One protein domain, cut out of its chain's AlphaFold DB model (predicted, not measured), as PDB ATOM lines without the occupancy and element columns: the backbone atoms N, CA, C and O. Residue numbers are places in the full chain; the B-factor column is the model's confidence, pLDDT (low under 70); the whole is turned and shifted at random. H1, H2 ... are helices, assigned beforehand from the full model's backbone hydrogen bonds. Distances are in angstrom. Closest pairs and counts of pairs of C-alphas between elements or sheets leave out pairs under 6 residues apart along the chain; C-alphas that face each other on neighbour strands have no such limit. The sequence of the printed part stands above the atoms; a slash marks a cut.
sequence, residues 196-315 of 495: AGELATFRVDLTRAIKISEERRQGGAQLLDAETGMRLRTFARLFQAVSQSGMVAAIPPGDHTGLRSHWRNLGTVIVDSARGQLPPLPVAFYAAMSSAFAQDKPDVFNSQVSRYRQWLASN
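Overview. This is residues 196 to 315 of the 495 residues of an uncharacterized protein of Acidobacteria bacterium (UniProt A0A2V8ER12). Two helical hairpins, H2 with H3 and H4 with H5, are bridged by the long helix H1, which crosses H2 and meets H4 at its start. The printed part has 120 residues with five named helices, H1 to H5 in order, and no named strand: all helix. It is only just compact, close to loose, with radius of gyration of the C-alphas 16.0 A and spans 45 by 39 by 28 A.

Along the chain. Find C-alpha 196 at (35.081, -29.978, 11.798); H1, residues 196 to 217, runs 31.2 A. Then come H2, 226 to 245, H3, 266 to 273, H4, 281 to 294, and H5, 298 to 314, ending at C-alpha 314 (33.375, -9.059, 2.360).

Arrangement. H1 touches H2 with residues 202 to 209 alone, C-alphas of Asp 205 and Thr 228 closest at 6.1 A, at a steep tilt of 61 degrees. Hairpin H4 and H5 touch, closest C-alphas Met 289 and Phe 301, 5.0 A. O i to N i+4 pairs are within hydrogen-bond range throughout H1, H3, H4 and H5, and in 14 of 16 in H2.

Size, cuts and confidence. The printed part has no cut; the long link, H2 to H3, holds residues 255 to 261, under 70 in pLDDT.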
ATOM      1  N   ALA A 196      35.842 -30.148  13.036       97.75
ATOM      2  CA  ALA A 196      35.081 -29.978  11.798       97.75
ATOM      3  C   ALA A 196      34.021 -31.079  11.599       97.75
ATOM      4  O   ALA A 196      32.870 -30.761  11.282       97.75
ATOM      5  N   GLY A 197      34.383 -32.348  11.817       96.56
ATOM      6  CA  GLY A 197      33.459 -33.482  11.738       96.56
ATOM      7  C   GLY A 197      32.384 -33.457  12.829       96.56
ATOM      8  O   GLY A 197      31.194 -33.645  12.546       96.56
ATOM      9  N   GLU A 198      32.770 -33.138  14.068       95.25
ATOM     10  CA  GLU A 198      31.819 -33.010  15.180       95.25
ATOM     11  C   GLU A 198      30.823 -31.863  14.949       95.25
ATOM     12  O   GLU A 198      29.612 -32.037  15.123       95.25
ATOM     13  N   LEU A 199      31.302 -30.706  14.476       97.38
ATOM     14  CA  LEU A 199      30.452 -29.564  14.141       97.38
ATOM     15  C   LEU A 199      29.503 -29.884  12.979       97.38
ATOM     16  O   LEU A 199      28.353 -29.443  12.994       97.38
ATOM     17  N   ALA A 200      29.955 -30.636  11.971       97.25
ATOM     18  CA  ALA A 200      29.101 -31.062  10.864       97.25
ATOM     19  C   ALA A 200      27.946 -31.945  11.360       97.25
ATOM     20  O   ALA A 200      26.788 -31.683  11.026       97.25
ATOM     21  N   THR A 201      28.247 -32.918  12.224       96.12
ATOM     22  CA  THR A 201      27.242 -33.784  12.860       96.12
ATOM     23  C   THR A 201      26.257 -32.963  13.696       96.12
ATOM     24  O   THR A 201      25.043 -33.081  13.521       96.12
ATOM     25  N   PHE A 202      26.768 -32.051  14.529       96.81
ATOM     26  CA  PHE A 202      25.943 -31.145  15.330       96.81
ATOM     27  C   PHE A 202      25.000 -30.298  14.468       96.81
ATOM     28  O   PHE A 202      23.828 -30.149  14.804       96.81
ATOM     29  N   ARG A 203      25.477 -29.759  13.338       96.62
ATOM     30  CA  ARG A 203      24.651 -28.952  12.427       96.62
ATOM     31  C   ARG A 203      23.519 -29.762  11.803       96.62
ATOM     32  O   ARG A 203      22.409 -29.248  11.736       96.62
ATOM     33  N   VAL A 204      23.776 -31.003  11.381       96.25
ATOM     34  CA  VAL A 204      22.739 -31.895  10.829       96.25
ATOM     35  C   VAL A 204      21.657 -32.176  11.872       96.25
ATOM     36  O   VAL A 204      20.468 -31.975  11.603       96.25
ATOM     37  N   ASP A 205      22.072 -32.576  13.075       96.25
ATOM     38  CA  ASP A 205      21.164 -32.848  14.190       96.25
ATOM     39  C   ASP A 205      20.360 -31.588  14.574       96.25
ATOM     40  O   ASP A 205      19.152 -31.659  14.818       96.25
ATOM     41  N   LEU A 206      20.999 -30.413  14.563       96.06
ATOM     42  CA  LEU A 206      20.371 -29.142  14.920       96.06
ATOM     43  C   LEU A 206      19.377 -28.674  13.853       96.06
ATOM     44  O   LEU A 206      18.290 -28.226  14.205       96.06
ATOM     45  N   THR A 207      19.690 -28.817  12.561       96.31
ATOM     46  CA  THR A 207      18.741 -28.519  11.475       96.31
ATOM     47  C   THR A 207      17.486 -29.379  11.596       96.31
ATOM     48  O   THR A 207      16.376 -28.858  11.475       96.31
ATOM     49  N   ARG A 208      17.638 -30.677  11.899       94.75
ATOM     50  CA  ARG A 208      16.494 -31.562  12.164       94.75
ATOM     51  C   ARG A 208      15.681 -31.072  13.364       94.75
ATOM     52  O   ARG A 208      14.458 -30.999  13.277       94.75
ATOM     53  N   ALA A 209      16.347 -30.716  14.461       94.50
ATOM     54  CA  ALA A 209      15.685 -30.223  15.666       94.50
ATOM     55  C   ALA A 209      14.928 -28.902  15.440       94.50
ATOM     56  O   ALA A 209      13.810 -28.758  15.932       94.50
ATOM     57  N   ILE A 210      15.503 -27.964  14.677       94.56
ATOM     58  CA  ILE A 210      14.855 -26.698  14.302       94.56
ATOM     59  C   ILE A 210      13.595 -26.982  13.485       94.56
ATOM     60  O   ILE A 210      12.520 -26.534  13.877       94.56
ATOM     61  N   LYS A 211      13.705 -27.801  12.430       94.19
ATOM     62  CA  LYS A 211      12.571 -28.169  11.573       94.19
ATOM     63  C   LYS A 211      11.419 -28.787  12.376       94.19
ATOM     64  O   LYS A 211      10.289 -28.329  12.270       94.19
ATOM     65  N   ILE A 212      11.708 -29.766  13.238       93.88
ATOM     66  CA  ILE A 212      10.685 -30.402  14.090       93.88
ATOM     67  C   ILE A 212      10.063 -29.388  15.067       93.88
ATOM     68  O   ILE A 212       8.865 -29.431  15.343       93.88
ATOM     69  N   SER A 213      10.861 -28.462  15.608       91.94
ATOM     70  CA  SER A 213      10.366 -27.405  16.499       91.94
ATOM     71  C   SER A 213       9.411 -26.445  15.780       91.94
ATOM     72  O   SER A 213       8.387 -26.057  16.343       91.94
ATOM     73  N   GLU A 214       9.716 -26.089  14.530       91.81
ATOM     74  CA  GLU A 214       8.862 -25.261  13.672       91.81
ATOM     75  C   GLU A 214       7.565 -25.982  13.290       91.81
ATOM     76  O   GLU A 214       6.486 -25.419  13.467       91.81
ATOM     77  N   GLU A 215       7.645 -27.246  12.867       93.44
ATOM     78  CA  GLU A 215       6.469 -28.078  12.568       93.44
ATOM     79  C   GLU A 215       5.561 -28.219  13.796       93.44
ATOM     80  O   GLU A 215       4.342 -28.075  13.690       93.44
ATOM     81  N   ARG A 216       6.136 -28.407  14.993       92.06
ATOM     82  CA  ARG A 216       5.359 -28.449  16.240       92.06
ATOM     83  C   ARG A 216       4.650 -27.120  16.518       92.06
ATOM     84  O   ARG A 216       3.499 -27.127  16.947       92.06
ATOM     85  N   ARG A 217       5.297 -25.976  16.260       89.94
ATOM     86  CA  ARG A 217       4.648 -24.652  16.381       89.94
ATOM     87  C   ARG A 217       3.472 -24.487  15.415       89.94
ATOM     88  O   ARG A 217       2.572 -23.710  15.710       89.94
ATOM     89  N   GLN A 218       3.462 -25.226  14.308       93.50
ATOM     90  CA  GLN A 218       2.381 -25.258  13.318       93.50
ATOM     91  C   GLN A 218       1.343 -26.371  13.574       93.50
ATOM     92  O   GLN A 218       0.477 -26.600  12.735       93.50
ATOM     93  N   GLY A 219       1.394 -27.059  14.724       91.62
ATOM     94  CA  GLY A 219       0.432 -28.105  15.104       91.62
ATOM     95  C   GLY A 219       0.870 -29.541  14.792       91.62
ATOM     96  O   GLY A 219       0.088 -30.471  14.979       91.62
ATOM     97  N   GLY A 220       2.112 -29.753  14.345       88.56
ATOM     98  CA  GLY A 220       2.680 -31.083  14.130       88.56
ATOM     99  C   GLY A 220       2.916 -31.863  15.433       88.56
ATOM    100  O   GLY A 220       3.313 -31.300  16.454       88.56
ATOM    101  N   ALA A 221       2.716 -33.185  15.392       88.81
ATOM    102  CA  ALA A 221       2.884 -34.083  16.544       88.81
ATOM    103  C   ALA A 221       4.283 -34.724  16.650       88.81
ATOM    104  O   ALA A 221       4.578 -35.418  17.624       88.81
ATOM    105  N   GLN A 222       5.147 -34.527  15.649       89.38
ATOM    106  CA  GLN A 222       6.449 -35.186  15.592       89.38
ATOM    107  C   GLN A 222       7.377 -34.685  16.712       89.38
ATOM    108  O   GLN A 222       7.470 -33.491  16.999       89.38
ATOM    109  N   LEU A 223       8.069 -35.618  17.367       88.31
ATOM    110  CA  LEU A 223       9.050 -35.333  18.412       88.31
ATOM    111  C   LEU A 223      10.455 -35.635  17.897       88.31
ATOM    112  O   LEU A 223      10.652 -36.555  17.104       88.31
ATOM    113  N   LEU A 224      11.434 -34.866  18.374       91.62
ATOM    114  CA  LEU A 224      12.838 -35.174  18.136       91.62
ATOM    115  C   LEU A 224      13.178 -36.496  18.827       91.62
ATOM    116  O   LEU A 224      12.834 -36.687  19.996       91.62
ATOM    117  N   ASP A 225      13.868 -37.385  18.118       92.56
ATOM    118  CA  ASP A 225      14.302 -38.655  18.682       92.56
ATOM    119  C   ASP A 225      15.261 -38.438  19.866       92.56
ATOM    120  O   ASP A 225      16.057 -37.489  19.908       92.56
ATOM    121  N   ALA A 226      15.155 -39.311  20.872       93.06
ATOM    122  CA  ALA A 226      15.879 -39.156  22.131       93.06
ATOM    123  C   ALA A 226      17.402 -39.168  21.934       93.06
ATOM    124  O   ALA A 226      18.113 -38.436  22.626       93.06
ATOM    125  N   GLU A 227      17.891 -39.956  20.976       94.31
ATOM    126  CA  GLU A 227      19.313 -40.094  20.667       94.31
ATOM    127  C   GLU A 227      19.892 -38.801  20.077       94.31
ATOM    128  O   GLU A 227      20.857 -38.258  20.618       94.31
ATOM    129  N   THR A 228      19.254 -38.240  19.048       93.00
ATOM    130  CA  THR A 228      19.625 -36.945  18.455       93.00
ATOM    131  C   THR A 228      19.560 -35.833  19.496       93.00
ATOM    132  O   THR A 228      20.486 -35.029  19.620       93.00
ATOM    133  N   GLY A 229      18.513 -35.823  20.329       93.00
ATOM    134  CA  GLY A 229      18.415 -34.890  21.449       93.00
ATOM    135  C   GLY A 229      19.573 -35.023  22.449       93.00
ATOM    136  O   GLY A 229      20.070 -34.011  22.948       93.00
ATOM    137  N   MET A 230      20.024 -36.246  22.749       94.12
ATOM    138  CA  MET A 230      21.195 -36.480  23.600       94.12
ATOM    139  C   MET A 230      22.492 -36.015  22.936       94.12
ATOM    140  O   MET A 230      23.257 -35.313  23.596       94.12
ATOM    141  N   ARG A 231      22.732 -36.337  21.655       93.56
ATOM    142  CA  ARG A 231      23.943 -35.907  20.929       93.56
ATOM    143  C   ARG A 231      24.088 -34.385  20.918       93.56
ATOM    144  O   ARG A 231      25.148 -33.878  21.287       93.56
ATOM    145  N   LEU A 232      23.003 -33.657  20.630       94.38
ATOM    146  CA  LEU A 232      22.977 -32.189  20.681       94.38
ATOM    147  C   LEU A 232      23.357 -31.641  22.060       94.38
ATOM    148  O   LEU A 232      24.208 -30.755  22.166       94.38
ATOM    149  N   ARG A 233      22.744 -32.173  23.127       93.31
ATOM    150  CA  ARG A 233      23.026 -31.731  24.502       93.31
ATOM    151  C   ARG A 233      24.454 -32.051  24.925       93.31
ATOM    152  O   ARG A 233      25.080 -31.221  25.577       93.31
ATOM    153  N   THR A 234      24.960 -33.229  24.569       92.44
ATOM    154  CA  THR A 234      26.327 -33.648  24.890       92.44
ATOM    155  C   THR A 234      27.340 -32.735  24.215       92.44
ATOM    156  O   THR A 234      28.192 -32.183  24.908       92.44
ATOM    157  N   PHE A 235      27.199 -32.485  22.909       93.31
ATOM    158  CA  PHE A 235      28.085 -31.577  22.179       93.31
ATOM    159  C   PHE A 235      28.052 -30.158  22.766       93.31
ATOM    160  O   PHE A 235      29.089 -29.606  23.128       93.31
ATOM    161  N   ALA A 236      26.856 -29.590  22.965       93.75
ATOM    162  CA  ALA A 236      26.710 -28.253  23.540       93.75
ATOM    163  C   ALA A 236      27.291 -28.151  24.964       93.75
ATOM    164  O   ALA A 236      27.882 -27.131  25.320       93.75
ATOM    165  N   ARG A 237      27.164 -29.208  25.782       93.38
ATOM    166  CA  ARG A 237      27.724 -29.254  27.140       93.38
ATOM    167  C   ARG A 237      29.252 -29.177  27.133       93.38
ATOM    168  O   ARG A 237      29.799 -28.489  27.991       93.38
ATOM    169  N   LEU A 238      29.938 -29.811  26.181       92.00
ATOM    170  CA  LEU A 238      31.402 -29.706  26.078       92.00
ATOM    171  C   LEU A 238      31.842 -28.248  25.868       92.00
ATOM    172  O   LEU A 238      32.783 -27.774  26.504       92.00
ATOM    173  N   PHE A 239      31.096 -27.500  25.054       95.69
ATOM    174  CA  PHE A 239      31.375 -26.090  24.774       95.69
ATOM    175  C   PHE A 239      30.983 -25.122  25.902       95.69
ATOM    176  O   PHE A 239      31.364 -23.951  25.848       95.69
ATOM    177  N   GLN A 240      30.323 -25.582  26.974       94.00
ATOM    178  CA  GLN A 240      30.123 -24.756  28.174       94.00
ATOM    179  C   GLN A 240      31.458 -24.391  28.835       94.00
ATOM    180  O   GLN A 240      31.630 -23.249  29.258       94.00
ATOM    181  N   ALA A 241      32.422 -25.320  28.862       88.19
ATOM    182  CA  ALA A 241      33.755 -25.052  29.399       88.19
ATOM    183  C   ALA A 241      34.480 -23.971  28.581       88.19
ATOM    184  O   ALA A 241      35.028 -23.028  29.154       88.19
ATOM    185  N   VAL A 242      34.405 -24.051  27.248       94.56
ATOM    186  CA  VAL A 242      34.943 -23.027  26.331       94.56
ATOM    187  C   VAL A 242      34.253 -21.683  26.561       94.56
ATOM    188  O   VAL A 242      34.916 -20.656  26.662       94.56
ATOM    189  N   SER A 243      32.925 -21.685  26.724       95.06
ATOM    190  CA  SER A 243      32.151 -20.465  26.970       95.06
ATOM    191  C   SER A 243      32.552 -19.743  28.257       95.06
ATOM    192  O   SER A 243      32.433 -18.521  28.316       95.06
ATOM    193  N   GLN A 244      32.953 -20.480  29.293       91.62
ATOM    194  CA  GLN A 244      33.266 -19.926  30.614       91.62
ATOM    195  C   GLN A 244      34.745 -19.558  30.771       91.62
ATOM    196  O   GLN A 244      35.069 -18.588  31.453       91.62
ATOM    197  N   SER A 245      35.645 -20.340  30.169       85.81
ATOM    198  CA  SER A 245      37.092 -20.222  30.394       85.81
ATOM    199  C   SER A 245      37.852 -19.588  29.226       85.81
ATOM    200  O   SER A 245      38.897 -18.968  29.458       85.81
ATOM    201  N   GLY A 246      37.317 -19.682  28.004       89.50
ATOM    202  CA  GLY A 246      37.955 -19.200  26.784       89.50
ATOM    203  C   GLY A 246      38.325 -17.720  26.866       89.50
ATOM    204  O   GLY A 246      37.524 -16.871  27.259       89.50
ATOM    205  N   MET A 247      39.570 -17.406  26.514       91.31
ATOM    206  CA  MET A 247      40.099 -16.039  26.530       91.31
ATOM    207  C   MET A 247      39.921 -15.325  25.186       91.31
ATOM    208  O   MET A 247      39.859 -14.096  25.154       91.31
ATOM    209  N   VAL A 248      39.846 -16.084  24.090       94.19
ATOM    210  CA  VAL A 248      39.776 -15.542  22.731       94.19
ATOM    211  C   VAL A 248      38.327 -15.469  22.257       94.19
ATOM    212  O   VAL A 248      37.649 -16.486  22.102       94.19
ATOM    213  N   ALA A 249      37.857 -14.255  21.983       94.69
ATOM    214  CA  ALA A 249      36.598 -14.017  21.302       94.69
ATOM    215  C   ALA A 249      36.857 -13.876  19.798       94.69
ATOM    216  O   ALA A 249      37.312 -12.839  19.328       94.69
ATOM    217  N   ALA A 250      36.611 -14.953  19.057       94.19
ATOM    218  CA  ALA A 250      37.005 -15.097  17.658       94.19
ATOM    219  C   ALA A 250      35.853 -14.938  16.651       94.19
ATOM    220  O   ALA A 250      36.103 -14.844  15.451       94.19
ATOM    221  N   ILE A 251      34.603 -14.910  17.120       94.75
ATOM    222  CA  ILE A 251      33.424 -14.779  16.261       94.75
ATOM    223  C   ILE A 251      32.996 -13.308  16.225       94.75
ATOM    224  O   ILE A 251      32.571 -12.792  17.263       94.75
ATOM    225  N   PRO A 252      33.102 -12.620  15.076       92.44
ATOM    226  CA  PRO A 252      32.682 -11.228  14.966       92.44
ATOM    227  C   PRO A 252      31.146 -11.084  15.053       92.44
ATOM    228  O   PRO A 252      30.424 -12.057  14.808       92.44
ATOM    229  N   PRO A 253      30.629  -9.892  15.411       86.69
ATOM    230  CA  PRO A 253      29.188  -9.628  15.468       86.69
ATOM    231  C   PRO A 253      28.526  -9.729  14.082       86.69
ATOM    232  O   PRO A 253      29.166  -9.495  13.060       86.69
ATOM    233  N   GLY A 254      27.240 -10.096  14.052       73.81
ATOM    234  CA  GLY A 254      26.474 -10.260  12.809       73.81
ATOM    235  C   GLY A 254      25.929  -8.950  12.223       73.81
ATOM    236  O   GLY A 254      25.694  -8.883  11.021       73.81
ATOM    237  N   ASP A 255      25.751  -7.919  13.051       63.22
ATOM    238  CA  ASP A 255      25.232  -6.598  12.699       63.22
ATOM    239  C   ASP A 255      26.204  -5.476  13.109       63.22
ATOM    240  O   ASP A 255      26.910  -5.548  14.115       63.22
ATOM    241  N   HIS A 256      26.284  -4.420  12.293       55.34
ATOM    242  CA  HIS A 256      27.226  -3.304  12.501       55.34
ATOM    243  C   HIS A 256      26.617  -2.135  13.289       55.34
ATOM    244  O   HIS A 256      27.312  -1.162  13.584       55.34
ATOM    245  N   THR A 257      25.322  -2.195  13.610       46.62
ATOM    246  CA  THR A 257      24.512  -1.030  14.008       46.62
ATOM    247  C   THR A 257      24.558  -0.661  15.487       46.62
ATOM    248  O   THR A 257      23.899   0.291  15.896       46.62
ATOM    249  N   GLY A 258      25.380  -1.314  16.300       45.34
ATOM    250  CA  GLY A 258      25.605  -0.837  17.657       45.34
ATOM    251  C   GLY A 258      26.594  -1.705  18.396       45.34
ATOM    252  O   GLY A 258      26.237  -2.791  18.821       45.34
ATOM    253  N   LEU A 259      27.803  -1.168  18.584       44.78
ATOM    254  CA  LEU A 259      28.904  -1.719  19.376       44.78
ATOM    255  C   LEU A 259      29.760  -2.775  18.643       44.78
ATOM    256  O   LEU A 259      29.603  -3.982  18.804       44.78
ATOM    257  N   ARG A 260      30.819  -2.298  17.964       48.28
ATOM    258  CA  ARG A 260      31.999  -3.086  17.520       48.28
ATOM    259  C   ARG A 260      32.705  -3.863  18.664       48.28
ATOM    260  O   ARG A 260      33.723  -4.510  18.440       48.28
ATOM    261  N   SER A 261      32.175  -3.819  19.890       53.28
ATOM    262  CA  SER A 261      32.695  -4.414  21.125       53.28
ATOM    263  C   SER A 261      32.086  -5.777  21.499       53.28
ATOM    264  O   SER A 261      32.245  -6.212  22.637       53.28
ATOM    265  N   HIS A 262      31.418  -6.479  20.578       77.94
ATOM    266  CA  HIS A 262      30.755  -7.761  20.871       77.94
ATOM    267  C   HIS A 262      31.270  -8.941  20.050       77.94
ATOM    268  O   HIS A 262      30.500  -9.801  19.633       77.94
ATOM    269  N   TRP A 263      32.580  -9.029  19.835       91.00
ATOM    270  CA  TRP A 263      33.163 -10.307  19.434       91.00
ATOM    271  C   TRP A 263      32.845 -11.359  20.501       91.00
ATOM    272  O   TRP A 263      32.933 -11.093  21.703       91.00
ATOM    273  N   ARG A 264      32.473 -12.562  20.069       93.25
ATOM    274  CA  ARG A 264      32.029 -13.651  20.945       93.25
ATOM    275  C   ARG A 264      33.009 -14.812  20.885       93.25
ATOM    276  O   ARG A 264      33.600 -15.096  19.843       93.25
ATOM    277  N   ASN A 265      33.196 -15.496  22.010       94.06
ATOM    278  CA  ASN A 265      33.954 -16.745  22.019       94.06
ATOM    279  C   ASN A 265      33.129 -17.876  21.373       94.06
ATOM    280  O   ASN A 265      31.894 -17.834  21.365       94.06
ATOM    281  N   LEU A 266      33.819 -18.879  20.818       95.06
ATOM    282  CA  LEU A 266      33.179 -19.986  20.096       95.06
ATOM    283  C   LEU A 266      32.207 -20.774  20.978       95.06
ATOM    284  O   LEU A 266      31.137 -21.160  20.513       95.06
ATOM    285  N   GLY A 267      32.561 -20.983  22.247       95.38
ATOM    286  CA  GLY A 267      31.744 -21.740  23.189       95.38
ATOM    287  C   GLY A 267      30.373 -21.119  23.406       95.38
ATOM    288  O   GLY A 267      29.368 -21.813  23.287       95.38
ATOM    289  N   THR A 268      30.309 -19.808  23.646       94.44
ATOM    290  CA  THR A 268      29.038 -19.093  23.820       94.44
ATOM    291  C   THR A 268      28.188 -19.177  22.556       94.44
ATOM    292  O   THR A 268      26.988 -19.415  22.645       94.44
ATOM    293  N   VAL A 269      28.800 -19.030  21.376       94.94
ATOM    294  CA  VAL A 269      28.077 -19.122  20.100       94.94
ATOM    295  C   VAL A 269      27.494 -20.523  19.893       94.94
ATOM    296  O   VAL A 269      26.317 -20.639  19.571       94.94
ATOM    297  N   ILE A 270      28.265 -21.585  20.141       95.81
ATOM    298  CA  ILE A 270      27.795 -22.973  19.999       95.81
ATOM    299  C   ILE A 270      26.705 -23.313  21.025       95.81
ATOM    300  O   ILE A 270      25.691 -23.920  20.671       95.81
ATOM    301  N   VAL A 271      26.884 -22.901  22.282       95.38
ATOM    302  CA  VAL A 271      25.899 -23.116  23.353       95.38
ATOM    303  C   VAL A 271      24.581 -22.405  23.043       95.38
ATOM    304  O   VAL A 271      23.514 -22.986  23.249       95.38
ATOM    305  N   ASP A 272      24.630 -21.179  22.525       93.25
ATOM    306  CA  ASP A 272      23.423 -20.446  22.142       93.25
ATOM    307  C   ASP A 272      22.772 -21.029  20.889       93.25
ATOM    308  O   ASP A 272      21.547 -21.137  20.833       93.25
ATOM    309  N   SER A 273      23.564 -21.493  19.921       93.00
ATOM    310  CA  SER A 273      23.053 -22.171  18.728       93.00
ATOM    311  C   SER A 273      22.232 -23.418  19.055       93.00
ATOM    312  O   SER A 273      21.194 -23.666  18.435       93.00
ATOM    313  N   ALA A 274      22.612 -24.158  20.100       90.44
ATOM    314  CA  ALA A 274      21.851 -25.311  20.580       90.44
ATOM    315  C   ALA A 274      20.413 -24.967  21.036       90.44
ATOM    316  O   ALA A 274      19.605 -25.873  21.231       90.44
ATOM    317  N   ARG A 275      20.066 -23.677  21.176       87.31
ATOM    318  CA  ARG A 275      18.709 -23.194  21.494       87.31
ATOM    319  C   ARG A 275      17.797 -23.052  20.269       87.31
ATOM    320  O   ARG A 275      16.634 -22.693  20.436       87.31
ATOM    321  N   GLY A 276      18.294 -23.340  19.064       86.19
ATOM    322  CA  GLY A 276      17.484 -23.375  17.842       86.19
ATOM    323  C   GLY A 276      17.921 -22.405  16.748       86.19
ATOM    324  O   GLY A 276      17.090 -21.986  15.950       86.19
ATOM    325  N   GLN A 277      19.202 -22.034  16.696       89.62
ATOM    326  CA  GLN A 277      19.767 -21.246  15.597       89.62
ATOM    327  C   GLN A 277      21.079 -21.871  15.143       89.62
ATOM    328  O   GLN A 277      21.911 -22.237  15.965       89.62
ATOM    329  N   LEU A 278      21.300 -21.986  13.835       92.69
ATOM    330  CA  LEU A 278      22.552 -22.552  13.341       92.69
ATOM    331  C   LEU A 278      23.754 -21.669  13.718       92.69
ATOM    332  O   LEU A 278      23.638 -20.441  13.685       92.69
ATOM    333  N   PRO A 279      24.918 -22.266  14.040       93.69
ATOM    334  CA  PRO A 279      26.141 -21.501  14.239       93.69
ATOM    335  C   PRO A 279      26.487 -20.671  12.993       93.69
ATOM    336  O   PRO A 279      26.373 -21.182  11.873       93.69
ATOM    337  N   PRO A 280      26.941 -19.417  13.160       94.25
ATOM    338  CA  PRO A 280      27.345 -18.573  12.047       94.25
ATOM    339  C   PRO A 280      28.604 -19.130  11.369       94.25
ATOM    340  O   PRO A 280      29.402 -19.851  11.977       94.25
ATOM    341  N   LEU A 281      28.806 -18.761  10.101       94.94
ATOM    342  CA  LEU A 281      29.874 -19.306   9.254       94.94
ATOM    343  C   LEU A 281      31.295 -19.235   9.862       94.94
ATOM    344  O   LEU A 281      32.029 -20.211   9.695       94.94
ATOM    345  N   PRO A 282      31.696 -18.183  10.611       96.50
ATOM    346  CA  PRO A 282      33.003 -18.134  11.275       96.50
ATOM    347  C   PRO A 282      33.318 -19.332  12.177       96.50
ATOM    348  O   PRO A 282      34.474 -19.747  12.248       96.50
ATOM    349  N   VAL A 283      32.310 -19.955  12.798       97.38
ATOM    350  CA  VAL A 283      32.513 -21.170  13.608       97.38
ATOM    351  C   VAL A 283      33.040 -22.319  12.741       97.38
ATOM    352  O   VAL A 283      33.948 -23.036  13.154       97.38
ATOM    353  N   ALA A 284      32.531 -22.458  11.513       97.75
ATOM    354  CA  ALA A 284      32.979 -23.489  10.580       97.75
ATOM    355  C   ALA A 284      34.412 -23.250  10.081       97.75
ATOM    356  O   ALA A 284      35.153 -24.216   9.914       97.75
ATOM    357  N   PHE A 285      34.830 -21.990   9.890       98.31
ATOM    358  CA  PHE A 285      36.215 -21.673   9.528       98.31
ATOM    359  C   PHE A 285      37.193 -22.092  10.628       98.31
ATOM    360  O   PHE A 285      38.167 -22.784  10.341       98.31
ATOM    361  N   TYR A 286      36.921 -21.735  11.887       98.06
ATOM    362  CA  TYR A 286      37.772 -22.142  13.011       98.06
ATOM    363  C   TYR A 286      37.781 -23.655  13.227       98.06
ATOM    364  O   TYR A 286      38.847 -24.213  13.480       98.06
ATOM    365  N   ALA A 287      36.638 -24.328  13.067       98.19
ATOM    366  CA  ALA A 287      36.582 -25.784  13.148       98.19
ATOM    367  C   ALA A 287      37.423 -26.455  12.056       98.19
ATOM    368  O   ALA A 287      38.236 -27.329  12.351       98.19
ATOM    369  N   ALA A 288      37.298 -25.994  10.809       98.44
ATOM    370  CA  ALA A 288      38.059 -26.530   9.687       98.44
ATOM    371  C   ALA A 288      39.567 -26.251   9.808       98.44
ATOM    372  O   ALA A 288      40.362 -27.146   9.536       98.44
ATOM    373  N   MET A 289      39.969 -25.052  10.252       98.44
ATOM    374  CA  MET A 289      41.377 -24.735  10.529       98.44
ATOM    375  C   MET A 289      41.937 -25.618  11.650       98.44
ATOM    376  O   MET A 289      43.003 -26.204  11.485       98.44
ATOM    377  N   SER A 290      41.208 -25.759  12.763       97.38
ATOM    378  CA  SER A 290      41.642 -26.577  13.902       97.38
ATOM    379  C   SER A 290      41.873 -28.035  13.497       97.38
ATOM    380  O   SER A 290      42.969 -28.571  13.668       97.38
ATOM    381  N   SER A 291      40.881 -28.658  12.853       97.81
ATOM    382  CA  SER A 291      40.981 -30.055  12.419       97.81
ATOM    383  C   SER A 291      42.032 -30.267  11.336       97.81
ATOM    384  O   SER A 291      42.770 -31.247  11.395       97.81
ATOM    385  N   ALA A 292      42.150 -29.350  10.370       97.75
ATOM    386  CA  ALA A 292      43.171 -29.453   9.331       97.75
ATOM    387  C   ALA A 292      44.589 -29.384   9.913       97.75
ATOM    388  O   ALA A 292      45.450 -30.149   9.491       97.75
ATOM    389  N   PHE A 293      44.825 -28.516  10.901       96.62
ATOM    390  CA  PHE A 293      46.116 -28.452  11.579       96.62
ATOM    391  C   PHE A 293      46.392 -29.714  12.406       96.62
ATOM    392  O   PHE A 293      47.464 -30.307  12.297       96.62
ATOM    393  N   ALA A 294      45.417 -30.173  13.195       95.00
ATOM    394  CA  ALA A 294      45.586 -31.361  14.027       95.00
ATOM    395  C   ALA A 294      45.874 -32.634  13.207       95.00
ATOM    396  O   ALA A 294      46.682 -33.466  13.627       95.00
ATOM    397  N   GLN A 295      45.254 -32.745  12.025       94.81
ATOM    398  CA  GLN A 295      45.336 -33.888  11.107       94.81
ATOM    399  C   GLN A 295      46.428 -33.754  10.032       94.81
ATOM    400  O   GLN A 295      46.435 -34.541   9.088       94.81
ATOM    401  N   ASP A 296      47.320 -32.769  10.151       94.44
ATOM    402  CA  ASP A 296      48.445 -32.545   9.233       94.44
ATOM    403  C   ASP A 296      48.038 -32.301   7.757       94.44
ATOM    404  O   ASP A 296      48.600 -32.864   6.820       94.44
ATOM    405  N   LYS A 297      47.008 -31.470   7.533       96.62
ATOM    406  CA  LYS A 297      46.451 -31.132   6.206       96.62
ATOM    407  C   LYS A 297      46.701 -29.655   5.842       96.62
ATOM    408  O   LYS A 297      45.760 -28.850   5.900       96.62
ATOM    409  N   PRO A 298      47.929 -29.269   5.443       96.44
ATOM    410  CA  PRO A 298      48.296 -27.871   5.204       96.44
ATOM    411  C   PRO A 298      47.488 -27.203   4.086       96.44
ATOM    412  O   PRO A 298      47.049 -26.069   4.260       96.44
ATOM    413  N   ASP A 299      47.185 -27.897   2.986       97.06
ATOM    414  CA  ASP A 299      46.406 -27.312   1.881       97.06
ATOM    415  C   ASP A 299      44.997 -26.891   2.318       97.06
ATOM    416  O   ASP A 299      44.516 -25.801   1.988       97.06
ATOM    417  N   VAL A 300      44.343 -27.741   3.117       97.88
ATOM    418  CA  VAL A 300      43.020 -27.448   3.679       97.88
ATOM    419  C   VAL A 300      43.125 -26.271   4.639       97.88
ATOM    420  O   VAL A 300      42.353 -25.323   4.512       97.88
ATOM    421  N   PHE A 301      44.096 -26.291   5.555       98.31
ATOM    422  CA  PHE A 301      44.318 -25.205   6.508       98.31
ATOM    423  C   PHE A 301      44.522 -23.856   5.802       98.31
ATOM    424  O   PHE A 301      43.780 -22.905   6.060       98.31
ATOM    425  N   ASN A 302      45.460 -23.795   4.855       97.88
ATOM    426  CA  ASN A 302      45.827 -22.584   4.118       97.88
ATOM    427  C   ASN A 302      44.628 -22.025   3.341       97.88
ATOM    428  O   ASN A 302      44.352 -20.822   3.370       97.88
ATOM    429  N   SER A 303      43.860 -22.912   2.699       98.38
ATOM    430  CA  SER A 303      42.619 -22.534   2.024       98.38
ATOM    431  C   SER A 303      41.603 -21.929   3.000       98.38
ATOM    432  O   SER A 303      40.970 -20.927   2.669       98.38
ATOM    433  N   GLN A 304      41.424 -22.499   4.196       98.56
ATOM    434  CA  GLN A 304      40.462 -21.977   5.176       98.56
ATOM    435  C   GLN A 304      40.897 -20.631   5.767       98.56
ATOM    436  O   GLN A 304      40.057 -19.739   5.888       98.56
ATOM    437  N   VAL A 305      42.190 -20.438   6.046       98.25
ATOM    438  CA  VAL A 305      42.739 -19.137   6.470       98.25
ATOM    439  C   VAL A 305      42.444 -18.066   5.417       98.25
ATOM    440  O   VAL A 305      41.906 -17.002   5.736       98.25
ATOM    441  N   SER A 306      42.741 -18.356   4.148       97.88
ATOM    442  CA  SER A 306      42.494 -17.430   3.037       97.88
ATOM    443  C   SER A 306      41.002 -17.109   2.873       97.88
ATOM    444  O   SER A 306      40.618 -15.937   2.836       97.88
ATOM    445  N   ARG A 307      40.139 -18.135   2.864       98.31
ATOM    446  CA  ARG A 307      38.681 -17.966   2.743       98.31
ATOM    447  C   ARG A 307      38.088 -17.185   3.908       98.31
ATOM    448  O   ARG A 307      37.224 -16.343   3.678       98.31
ATOM    449  N   TYR A 308      38.555 -17.409   5.135       98.25
ATOM    450  CA  TYR A 308      38.056 -16.658   6.281       98.25
ATOM    451  C   TYR A 308      38.444 -15.178   6.200       98.25
ATOM    452  O   TYR A 308      37.604 -14.312   6.428       98.25
ATOM    453  N   ARG A 309      39.677 -14.866   5.779       97.00
ATOM    454  CA  ARG A 309      40.103 -13.476   5.532       97.00
ATOM    455  C   ARG A 309      39.265 -12.799   4.447       97.00
ATOM    456  O   ARG A 309      38.862 -11.653   4.622       97.00
ATOM    457  N   GLN A 310      38.963 -13.503   3.355       97.06
ATOM    458  CA  GLN A 310      38.080 -12.994   2.297       97.06
ATOM    459  C   GLN A 310      36.650 -12.771   2.802       97.06
ATOM    460  O   GLN A 310      36.033 -11.753   2.485       97.06
ATOM    461  N   TRP A 311      36.136 -13.694   3.619       96.81
ATOM    462  CA  TRP A 311      34.827 -13.553   4.245       96.81
ATOM    463  C   TRP A 311      34.787 -12.326   5.161       96.81
ATOM    464  O   TRP A 311      33.891 -11.501   5.011       96.81
ATOM    465  N   LEU A 312      35.779 -12.143   6.038       95.38
ATOM    466  CA  LEU A 312      35.881 -10.967   6.911       95.38
ATOM    467  C   LEU A 312      35.877  -9.661   6.104       95.38
ATOM    468  O   LEU A 312      35.099  -8.756   6.407       95.38
ATOM    469  N   ALA A 313      36.678  -9.584   5.036       94.69
ATOM    470  CA  ALA A 313      36.725  -8.413   4.162       94.69
ATOM    471  C   ALA A 313      35.363  -8.127   3.501       94.69
ATOM    472  O   ALA A 313      34.913  -6.983   3.479       94.69
ATOM    473  N   SER A 314      34.679  -9.172   3.029       94.25
ATOM    474  CA  SER A 314      33.375  -9.059   2.360       94.25
ATOM    475  C   SER A 314      32.218  -8.753   3.318       94.25
ATOM    476  O   SER A 314      31.162  -8.317   2.875       94.25
ATOM    477  N   ASN A 315      32.404  -8.970   4.624       92.50
ATOM    478  CA  ASN A 315      31.386  -8.756   5.660       92.50
ATOM    479  C   ASN A 315      31.684  -7.519   6.531       92.50
ATOM    480  O   ASN A 315      31.176  -7.394   7.643       92.50
TER     481      ASN A 315